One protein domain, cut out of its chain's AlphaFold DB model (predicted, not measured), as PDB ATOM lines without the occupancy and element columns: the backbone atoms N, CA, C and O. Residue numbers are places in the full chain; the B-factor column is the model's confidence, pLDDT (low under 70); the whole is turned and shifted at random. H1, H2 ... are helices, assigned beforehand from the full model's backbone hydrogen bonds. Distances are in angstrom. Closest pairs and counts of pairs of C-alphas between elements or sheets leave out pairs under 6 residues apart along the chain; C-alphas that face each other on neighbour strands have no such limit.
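AT A GLANCE: This is residues 109 to 172 of the 174 residues of the protein "HHH_8 domain-containing protein" of Gemmatimonadetes bacterium (UniProt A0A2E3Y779). Five helices make a small cluster set round a common middle, with the longest, H5, on one side and H2 on the opposite side. H1 and H4 are at two other sides, and H3 runs from beside H1 toward H4; H1 and H2 form a helical hairpin. The printed part has 64 residues, with H1 to H5 in chain order and no named strand: all helix. It is compact, with a radius of gyration of the C-alphas of 10.4 A and spans of 30 by 22 by 19 A.

HOW THE PARTS SIT: Start at H5, residues 156 to 170. It touches H3, residues 136 to 144, opposite ways at a steep tilt of 55 degrees; look at their closest C-alphas, Leu 143 and Arg 163, 7.4 A apart. With residues 156 to 159 alone, H5 only just touches H4, residues 147 to 150, with 3 pairs of C-alphas within 8 A; the closest are Gly 149 and Pro 156, 6.5 A. H3 and H4 are close but not clearly touching, the closest C-alphas being those of Ala 142 and Leu 148, 5.7 A apart. H3 only just touches H1, residues 109 to 115, with 3 pairs within 8 A, the closest Asp 112 and Leu 136 at 6.6 A; at 72 degrees they are only just about perpendicular. H1 touches H2, residues 121 to 131, at a steep tilt of 39 degrees, opposite ways, closest at Leu 113 and Ala 124, 5.7 A. H2 and H3 are near each other, while H5 is apart from H1 and H2. Every O i to N i+4 pair is within hydrogen-bond range in H2, H3 and H5; H1 has 1 of 3, beside 4 of 4 O i to N i+3 pairs, and H4 is too short for an i+4 pair.

IN THESE COORDINATES: Find C-alpha 156 at (3.692, -17.979, 75.926); from there H5 runs 21.2 A to C-alpha 170 at (15.756, -29.711, 63.071). H2 is 14.6 A long, H3 12.2 A, H1 10.2 A and H4 5.4 A. H1 begins at C-alpha 109, (0.775, -36.225, 61.162).

THE WHOLE: The C-alphas farthest apart, those of His 152 and Gly 172, are 30.4 A from each other. The printed part has no cut, and its four links are tight. The mean pLDDT of the printed part is 92.1, and no printed residue is under 70.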
ATOM      1  N   SER A 109      -0.089 -37.306  60.670       96.19
ATOM      2  CA  SER A 109       0.775 -36.225  61.162       96.19
ATOM      3  C   SER A 109       0.160 -35.408  62.300       96.19
ATOM      4  O   SER A 109       0.886 -34.742  63.037       96.19
ATOM      5  N   VAL A 110      -1.156 -35.492  62.529       96.44
ATOM      6  CA  VAL A 110      -1.784 -34.873  63.708       96.44
ATOM      7  C   VAL A 110      -1.266 -35.458  65.025       96.44
ATOM      8  O   VAL A 110      -1.281 -34.777  66.050       96.44
ATOM      9  N   LEU A 111      -0.788 -36.707  65.015       95.75
ATOM     10  CA  LEU A 111      -0.214 -37.357  66.194       95.75
ATOM     11  C   LEU A 111       1.140 -36.768  66.585       95.75
ATOM     12  O   LEU A 111       1.485 -36.796  67.767       95.75
ATOM     13  N   ASP A 112       1.862 -36.163  65.640       93.94
ATOM     14  CA  ASP A 112       3.126 -35.486  65.933       93.94
ATOM     15  C   ASP A 112       2.917 -34.326  66.916       93.94
ATOM     16  O   ASP A 112       3.807 -34.006  67.699       93.94
ATOM     17  N   LEU A 113       1.718 -33.731  66.942       93.88
ATOM     18  CA  LEU A 113       1.371 -32.671  67.892       93.88
ATOM     19  C   LEU A 113       1.337 -33.174  69.340       93.88
ATOM     20  O   LEU A 113       1.677 -32.423  70.251       93.88
ATOM     21  N   VAL A 114       0.934 -34.432  69.557       92.75
ATOM     22  CA  VAL A 114       0.892 -35.067  70.888       92.75
ATOM     23  C   VAL A 114       2.280 -35.539  71.324       92.75
ATOM     24  O   VAL A 114       2.559 -35.618  72.517       92.75
ATOM     25  N   ALA A 115       3.180 -35.805  70.372       88.69
ATOM     26  CA  ALA A 115       4.569 -36.143  70.670       88.69
ATOM     27  C   ALA A 115       5.354 -34.958  71.268       88.69
ATOM     28  O   ALA A 115       6.377 -35.162  71.922       88.69
ATOM     29  N   ILE A 116       4.871 -33.720  71.090       91.00
ATOM     30  CA  ILE A 116       5.494 -32.522  71.657       91.00
ATOM     31  C   ILE A 116       5.302 -32.521  73.183       91.00
ATOM     32  O   ILE A 116       4.169 -32.427  73.667       91.00
ATOM     33  N   PRO A 117       6.384 -32.532  73.985       86.44
ATOM     34  CA  PRO A 117       6.269 -32.586  75.436       86.44
ATOM     35  C   PRO A 117       5.421 -31.446  76.016       86.44
ATOM     36  O   PRO A 117       5.723 -30.256  75.874       86.44
ATOM     37  N   GLY A 118       4.356 -31.823  76.724       84.88
ATOM     38  CA  GLY A 118       3.416 -30.891  77.344       84.88
ATOM     39  C   GLY A 118       2.268 -30.431  76.442       84.88
ATOM     40  O   GLY A 118       1.435 -29.653  76.915       84.88
ATOM     41  N   LEU A 119       2.185 -30.904  75.195       90.12
ATOM     42  CA  LEU A 119       0.977 -30.813  74.375       90.12
ATOM     43  C   LEU A 119       0.197 -32.120  74.524       90.12
ATOM     44  O   LEU A 119       0.578 -33.165  74.019       90.12
ATOM     45  N   GLY A 120      -0.910 -32.059  75.262       89.69
ATOM     46  CA  GLY A 120      -1.823 -33.190  75.374       89.69
ATOM     47  C   GLY A 120      -2.799 -33.263  74.200       89.69
ATOM     48  O   GLY A 120      -2.979 -32.305  73.447       89.69
ATOM     49  N   VAL A 121      -3.531 -34.373  74.131       93.38
ATOM     50  CA  VAL A 121      -4.562 -34.644  73.111       93.38
ATOM     51  C   VAL A 121      -5.577 -33.509  72.966       93.38
ATOM     52  O   VAL A 121      -5.926 -33.148  71.851       93.38
ATOM     53  N   LYS A 122      -6.008 -32.882  74.067       92.19
ATOM     54  CA  LYS A 122      -6.950 -31.746  74.018       92.19
ATOM     55  C   LYS A 122      -6.394 -30.553  73.241       92.19
ATOM     56  O   LYS A 122      -7.128 -29.885  72.518       92.19
ATOM     57  N   THR A 123      -5.095 -30.297  73.374       92.94
ATOM     58  CA  THR A 123      -4.420 -29.237  72.625       92.94
ATOM     59  C   THR A 123      -4.312 -29.608  71.151       92.94
ATOM     60  O   THR A 123      -4.603 -28.768  70.307       92.94
ATOM     61  N   ALA A 124      -3.970 -30.862  70.837       94.81
ATOM     62  CA  ALA A 124      -3.918 -31.351  69.459       94.81
ATOM     63  C   ALA A 124      -5.294 -31.298  68.765       94.81
ATOM     64  O   ALA A 124      -5.383 -30.832  67.634       94.81
ATOM     65  N   VAL A 125      -6.375 -31.671  69.464       95.31
ATOM     66  CA  VAL A 125      -7.769 -31.506  69.002       95.31
ATOM     67  C   VAL A 125      -8.049 -30.053  68.642       95.31
ATOM     68  O   VAL A 125      -8.498 -29.769  67.536       95.31
ATOM     69  N   MET A 126      -7.765 -29.127  69.561       94.38
ATOM     70  CA  MET A 126      -7.992 -27.700  69.342       94.38
ATOM     71  C   MET A 126      -7.181 -27.182  68.146       94.38
ATOM     72  O   MET A 126      -7.722 -26.463  67.311       94.38
ATOM     73  N   MET A 127      -5.909 -27.571  68.036       94.62
ATOM     74  CA  MET A 127      -5.024 -27.158  66.947       94.62
ATOM     75  C   MET A 127      -5.512 -27.663  65.587       94.62
ATOM     76  O   MET A 127      -5.627 -26.873  64.649       94.62
ATOM     77  N   TYR A 128      -5.841 -28.950  65.490       96.44
ATOM     78  CA  TYR A 128      -6.287 -29.565  64.245       96.44
ATOM     79  C   TYR A 128      -7.702 -29.124  63.863       96.44
ATOM     80  O   TYR A 128      -7.896 -28.519  62.811       96.44
ATOM     81  N   GLN A 129      -8.690 -29.358  64.730       94.31
ATOM     82  CA  GLN A 129     -10.094 -29.090  64.408       94.31
ATOM     83  C   GLN A 129     -10.429 -27.596  64.427       94.31
ATOM     84  O   GLN A 129     -11.260 -27.142  63.647       94.31
ATOM     85  N   GLY A 130      -9.807 -26.825  65.324       92.94
ATOM     86  CA  GLY A 130     -10.096 -25.399  65.487       92.94
ATOM     87  C   GLY A 130      -9.296 -24.496  64.550       92.94
ATOM     88  O   GLY A 130      -9.806 -23.462  64.122       92.94
ATOM     89  N   TYR A 131      -8.054 -24.867  64.228       93.75
ATOM     90  CA  TYR A 131      -7.129 -23.986  63.506       93.75
ATOM     91  C   TYR A 131      -6.483 -24.618  62.268       93.75
ATOM     92  O   TYR A 131      -5.682 -23.951  61.609       93.75
ATOM     93  N   GLY A 132      -6.836 -25.863  61.926       93.88
ATOM     94  CA  GLY A 132      -6.331 -26.553  60.736       93.88
ATOM     95  C   GLY A 132      -4.840 -26.880  60.800       93.88
ATOM     96  O   GLY A 132      -4.195 -26.988  59.761       93.88
ATOM     97  N   ILE A 133      -4.266 -26.979  62.002       95.94
ATOM     98  CA  ILE A 133      -2.872 -27.388  62.188       95.94
ATOM     99  C   ILE A 133      -2.843 -28.915  62.188       95.94
ATOM    100  O   ILE A 133      -3.170 -29.553  63.184       95.94
ATOM    101  N   ASP A 134      -2.480 -29.493  61.051       95.81
ATOM    102  CA  ASP A 134      -2.562 -30.927  60.754       95.81
ATOM    103  C   ASP A 134      -1.232 -31.682  60.906       95.81
ATOM    104  O   ASP A 134      -1.132 -32.858  60.556       95.81
ATOM    105  N   GLY A 135      -0.210 -31.035  61.463       95.88
ATOM    106  CA  GLY A 135       1.087 -31.642  61.743       95.88
ATOM    107  C   GLY A 135       2.186 -30.608  61.956       95.88
ATOM    108  O   GLY A 135       1.926 -29.402  62.020       95.88
ATOM    109  N   LEU A 136       3.432 -31.082  62.042       95.06
ATOM    110  CA  LEU A 136       4.597 -30.226  62.296       95.06
ATOM    111  C   LEU A 136       4.790 -29.118  61.247       95.06
ATOM    112  O   LEU A 136       4.961 -27.974  61.662       95.06
ATOM    113  N   PRO A 137       4.658 -29.364  59.925       94.69
ATOM    114  CA  PRO A 137       4.832 -28.294  58.941       94.69
ATOM    115  C   PRO A 137       3.803 -27.165  59.092       94.69
ATOM    116  O   PRO A 137       4.116 -25.990  58.909       94.69
ATOM    117  N   ALA A 138       2.550 -27.494  59.428       95.81
ATOM    118  CA  ALA A 138       1.528 -26.483  59.696       95.81
ATOM    119  C   ALA A 138       1.794 -25.738  61.011       95.81
ATOM    120  O   ALA A 138       1.551 -24.531  61.095       95.81
ATOM    121  N   LEU A 139       2.327 -26.438  62.014       95.31
ATOM    122  CA  LEU A 139       2.701 -25.863  63.300       95.31
ATOM    123  C   LEU A 139       3.875 -24.881  63.170       95.31
ATOM    124  O   LEU A 139       3.815 -23.796  63.748       95.31
ATOM    125  N   GLU A 140       4.891 -25.224  62.378       94.69
ATOM    126  CA  GLU A 140       6.032 -24.360  62.039       94.69
ATOM    127  C   GLU A 140       5.557 -23.063  61.384       94.69
ATOM    128  O   GLU A 140       5.813 -21.977  61.907       94.69
ATOM    129  N   ARG A 141       4.734 -23.160  60.333       95.00
ATOM    130  CA  ARG A 141       4.142 -21.976  59.686       95.00
ATOM    131  C   ARG A 141       3.323 -21.133  60.665       95.00
ATOM    132  O   ARG A 141       3.335 -19.904  60.594       95.00
ATOM    133  N   ALA A 142       2.572 -21.757  61.573       94.06
ATOM    134  CA  ALA A 142       1.798 -21.026  62.576       94.06
ATOM    135  C   ALA A 142       2.698 -20.309  63.601       94.06
ATOM    136  O   ALA A 142       2.337 -19.231  64.084       94.06
ATOM    137  N   LEU A 143       3.856 -20.888  63.931       93.06
ATOM    138  CA  LEU A 143       4.851 -20.295  64.821       93.06
ATOM    139  C   LEU A 143       5.545 -19.092  64.167       93.06
ATOM    140  O   LEU A 143       5.632 -18.039  64.801       93.06
ATOM    141  N   GLU A 144       5.992 -19.239  62.919       92.38
ATOM    142  CA  GLU A 144       6.674 -18.195  62.133       92.38
ATOM    143  C   GLU A 144       5.790 -16.966  61.922       92.38
ATOM    144  O   GLU A 144       6.228 -15.837  62.102       92.38
ATOM    145  N   ASN A 145       4.505 -17.185  61.641       92.62
ATOM    146  CA  ASN A 145       3.533 -16.108  61.456       92.62
ATOM    147  C   ASN A 145       3.003 -15.522  62.779       92.62
ATOM    148  O   ASN A 145       1.999 -14.813  62.778       92.62
ATOM    149  N   HIS A 146       3.605 -15.871  63.923       88.75
ATOM    150  CA  HIS A 146       3.174 -15.469  65.269       88.75
ATOM    151  C   HIS A 146       1.710 -15.816  65.623       88.75
ATOM    152  O   HIS A 146       1.174 -15.327  66.618       88.75
ATOM    153  N   ARG A 147       1.071 -16.721  64.867       90.31
ATOM    154  CA  ARG A 147      -0.334 -17.124  65.046       90.31
ATOM    155  C   ARG A 147      -0.541 -18.000  66.278       90.31
ATOM    156  O   ARG A 147      -1.620 -17.989  66.855       90.31
ATOM    157  N   LEU A 148       0.476 -18.744  66.723       87.88
ATOM    158  CA  LEU A 148       0.332 -19.619  67.897       87.88
ATOM    159  C   LEU A 148      -0.012 -18.858  69.183       87.88
ATOM    160  O   LEU A 148      -0.775 -19.364  69.998       87.88
ATOM    161  N   GLY A 149       0.516 -17.643  69.355       84.69
ATOM    162  CA  GLY A 149       0.243 -16.823  70.539       84.69
ATOM    163  C   GLY A 149      -1.183 -16.273  70.600       84.69
ATOM    164  O   GLY A 149      -1.611 -15.826  71.660       84.69
ATOM    165  N   THR A 150      -1.922 -16.309  69.487       86.06
ATOM    166  CA  THR A 150      -3.312 -15.840  69.421       86.06
ATOM    167  C   THR A 150      -4.321 -16.971  69.613       86.06
ATOM    168  O   THR A 150      -5.519 -16.708  69.684       86.06
ATOM    169  N   LEU A 151      -3.870 -18.230  69.667       88.31
ATOM    170  CA  LEU A 151      -4.763 -19.375  69.815       88.31
ATOM    171  C   LEU A 151      -5.265 -19.469  71.254       88.31
ATOM    172  O   LEU A 151      -4.484 -19.505  72.208       88.31
ATOM    173  N   HIS A 152      -6.583 -19.571  71.413       83.00
ATOM    174  CA  HIS A 152      -7.185 -19.788  72.721       83.00
ATOM    175  C   HIS A 152      -6.621 -21.061  73.379       83.00
ATOM    176  O   HIS A 152      -6.619 -22.134  72.776       83.00
ATOM    177  N   GLY A 153      -6.130 -20.941  74.616       82.69
ATOM    178  CA  GLY A 153      -5.503 -22.042  75.358       82.69
ATOM    179  C   GLY A 153      -3.993 -22.211  75.132       82.69
ATOM    180  O   GLY A 153      -3.371 -23.020  75.823       82.69
ATOM    181  N   ILE A 154      -3.371 -21.435  74.235       88.50
ATOM    182  CA  ILE A 154      -1.918 -21.440  74.016       88.50
ATOM    183  C   ILE A 154      -1.283 -20.217  74.673       88.50
ATOM    184  O   ILE A 154      -1.351 -19.098  74.179       88.50
ATOM    185  N   GLY A 155      -0.627 -20.445  75.811       88.69
ATOM    186  CA  GLY A 155       0.143 -19.413  76.497       88.69
ATOM    187  C   GLY A 155       1.584 -19.286  75.974       88.69
ATOM    188  O   GLY A 155       2.099 -20.206  75.331       88.69
ATOM    189  N   PRO A 156       2.305 -18.212  76.349       90.62
ATOM    190  CA  PRO A 156       3.692 -17.979  75.926       90.62
ATOM    191  C   PRO A 156       4.639 -19.146  76.239       90.62
ATOM    192  O   PRO A 156       5.492 -19.499  75.429       90.62
ATOM    193  N   LYS A 157       4.455 -19.807  77.393       90.81
ATOM    194  CA  LYS A 157       5.246 -20.987  77.783       90.81
ATOM    195  C   LYS A 157       5.068 -22.151  76.808       90.81
ATOM    196  O   LYS A 157       6.033 -22.849  76.512       90.81
ATOM    197  N   THR A 158       3.853 -22.357  76.310       90.75
ATOM    198  CA  THR A 158       3.549 -23.412  75.339       90.75
ATOM    199  C   THR A 158       4.193 -23.100  73.992       90.75
ATOM    200  O   THR A 158       4.823 -23.978  73.415       90.75
ATOM    201  N   VAL A 159       4.144 -21.840  73.543       92.81
ATOM    202  CA  VAL A 159       4.831 -21.399  72.314       92.81
ATOM    203  C   VAL A 159       6.342 -21.641  72.400       92.81
ATOM    204  O   VAL A 159       6.931 -22.171  71.463       92.81
ATOM    205  N   VAL A 160       6.971 -21.314  73.535       93.25
ATOM    206  CA  VAL A 160       8.407 -21.573  73.759       93.25
ATOM    207  C   VAL A 160       8.724 -23.071  73.719       93.25
ATOM    208  O   VAL A 160       9.724 -23.460  73.122       93.25
ATOM    209  N   ARG A 161       7.878 -23.922  74.315       92.31
ATOM    210  CA  ARG A 161       8.048 -25.385  74.267       92.31
ATOM    211  C   ARG A 161       7.958 -25.924  72.844       92.31
ATOM    212  O   ARG A 161       8.823 -26.698  72.450       92.31
ATOM    213  N   ILE A 162       6.951 -25.485  72.089       93.31
ATOM    214  CA  ILE A 162       6.763 -25.863  70.683       93.31
ATOM    215  C   ILE A 162       7.995 -25.470  69.872       93.31
ATOM    216  O   ILE A 162       8.582 -26.324  69.218       93.31
ATOM    217  N   ARG A 163       8.440 -24.211  69.983       94.25
ATOM    218  CA  ARG A 163       9.644 -23.728  69.299       94.25
ATOM    219  C   ARG A 163      10.858 -24.598  69.616       94.25
ATOM    220  O   ARG A 163      11.499 -25.097  68.702       94.25
ATOM    221  N   ARG A 164      11.136 -24.826  70.904       93.56
ATOM    222  CA  ARG A 164      12.288 -25.629  71.335       93.56
ATOM    223  C   ARG A 164      12.234 -27.052  70.778       93.56
ATOM    224  O   ARG A 164      13.273 -27.589  70.414       93.56
ATOM    225  N   HIS A 165      11.051 -27.663  70.739       93.69
ATOM    226  CA  HIS A 165      10.880 -29.007  70.197       93.69
ATOM    227  C   HIS A 165      11.156 -29.052  68.688       93.69
ATOM    228  O   HIS A 165      11.915 -29.905  68.240       93.69
ATOM    229  N   LEU A 166      10.608 -28.103  67.923       93.06
ATOM    230  CA  LEU A 166      10.844 -28.001  66.479       93.06
ATOM    231  C   LEU A 166      12.327 -27.745  66.162       93.06
ATOM    232  O   LEU A 166      12.901 -28.405  65.301       93.06
ATOM    233  N   GLU A 167      12.980 -26.859  66.915       93.31
ATOM    234  CA  GLU A 167      14.415 -26.590  66.775       93.31
ATOM    235  C   GLU A 167      15.280 -27.819  67.097       93.31
ATOM    236  O   GLU A 167      16.256 -28.085  66.400       93.31
ATOM    237  N   ALA A 168      14.945 -28.568  68.153       92.44
ATOM    238  CA  ALA A 168      15.664 -29.790  68.515       92.44
ATOM    239  C   ALA A 168      15.517 -30.871  67.433       92.44
ATOM    240  O   ALA A 168      16.504 -31.502  67.056       92.44
ATOM    241  N   ARG A 169      14.317 -31.007  66.857       91.81
ATOM    242  CA  ARG A 169      14.059 -31.910  65.728       91.81
ATOM    243  C   ARG A 169      14.863 -31.512  64.489       91.81
ATOM    244  O   ARG A 169      15.465 -32.366  63.850       91.81
ATOM    245  N   ALA A 170      14.945 -30.216  64.183       89.56
ATOM    246  CA  ALA A 170      15.756 -29.711  63.071       89.56
ATOM    247  C   ALA A 170      17.262 -29.992  63.249       89.56
ATOM    248  O   ALA A 170      17.981 -30.133  62.263       89.56
ATOM    249  N   ARG A 171      17.739 -30.103  64.498       92.62
ATOM    250  CA  ARG A 171      19.118 -30.505  64.832       92.62
ATOM    251  C   ARG A 171      19.323 -32.024  64.924       92.62
ATOM    252  O   ARG A 171      20.459 -32.453  65.103       92.62
ATOM    253  N   GLY A 172      18.265 -32.829  64.800       89.44
ATOM    254  CA  GLY A 172      18.325 -34.289  64.934       89.44
ATOM    255  C   GLY A 172      18.503 -34.786  66.373       89.44
ATOM    256  O   GLY A 172      19.017 -35.880  66.583       89.44
TER     257      GLY A 172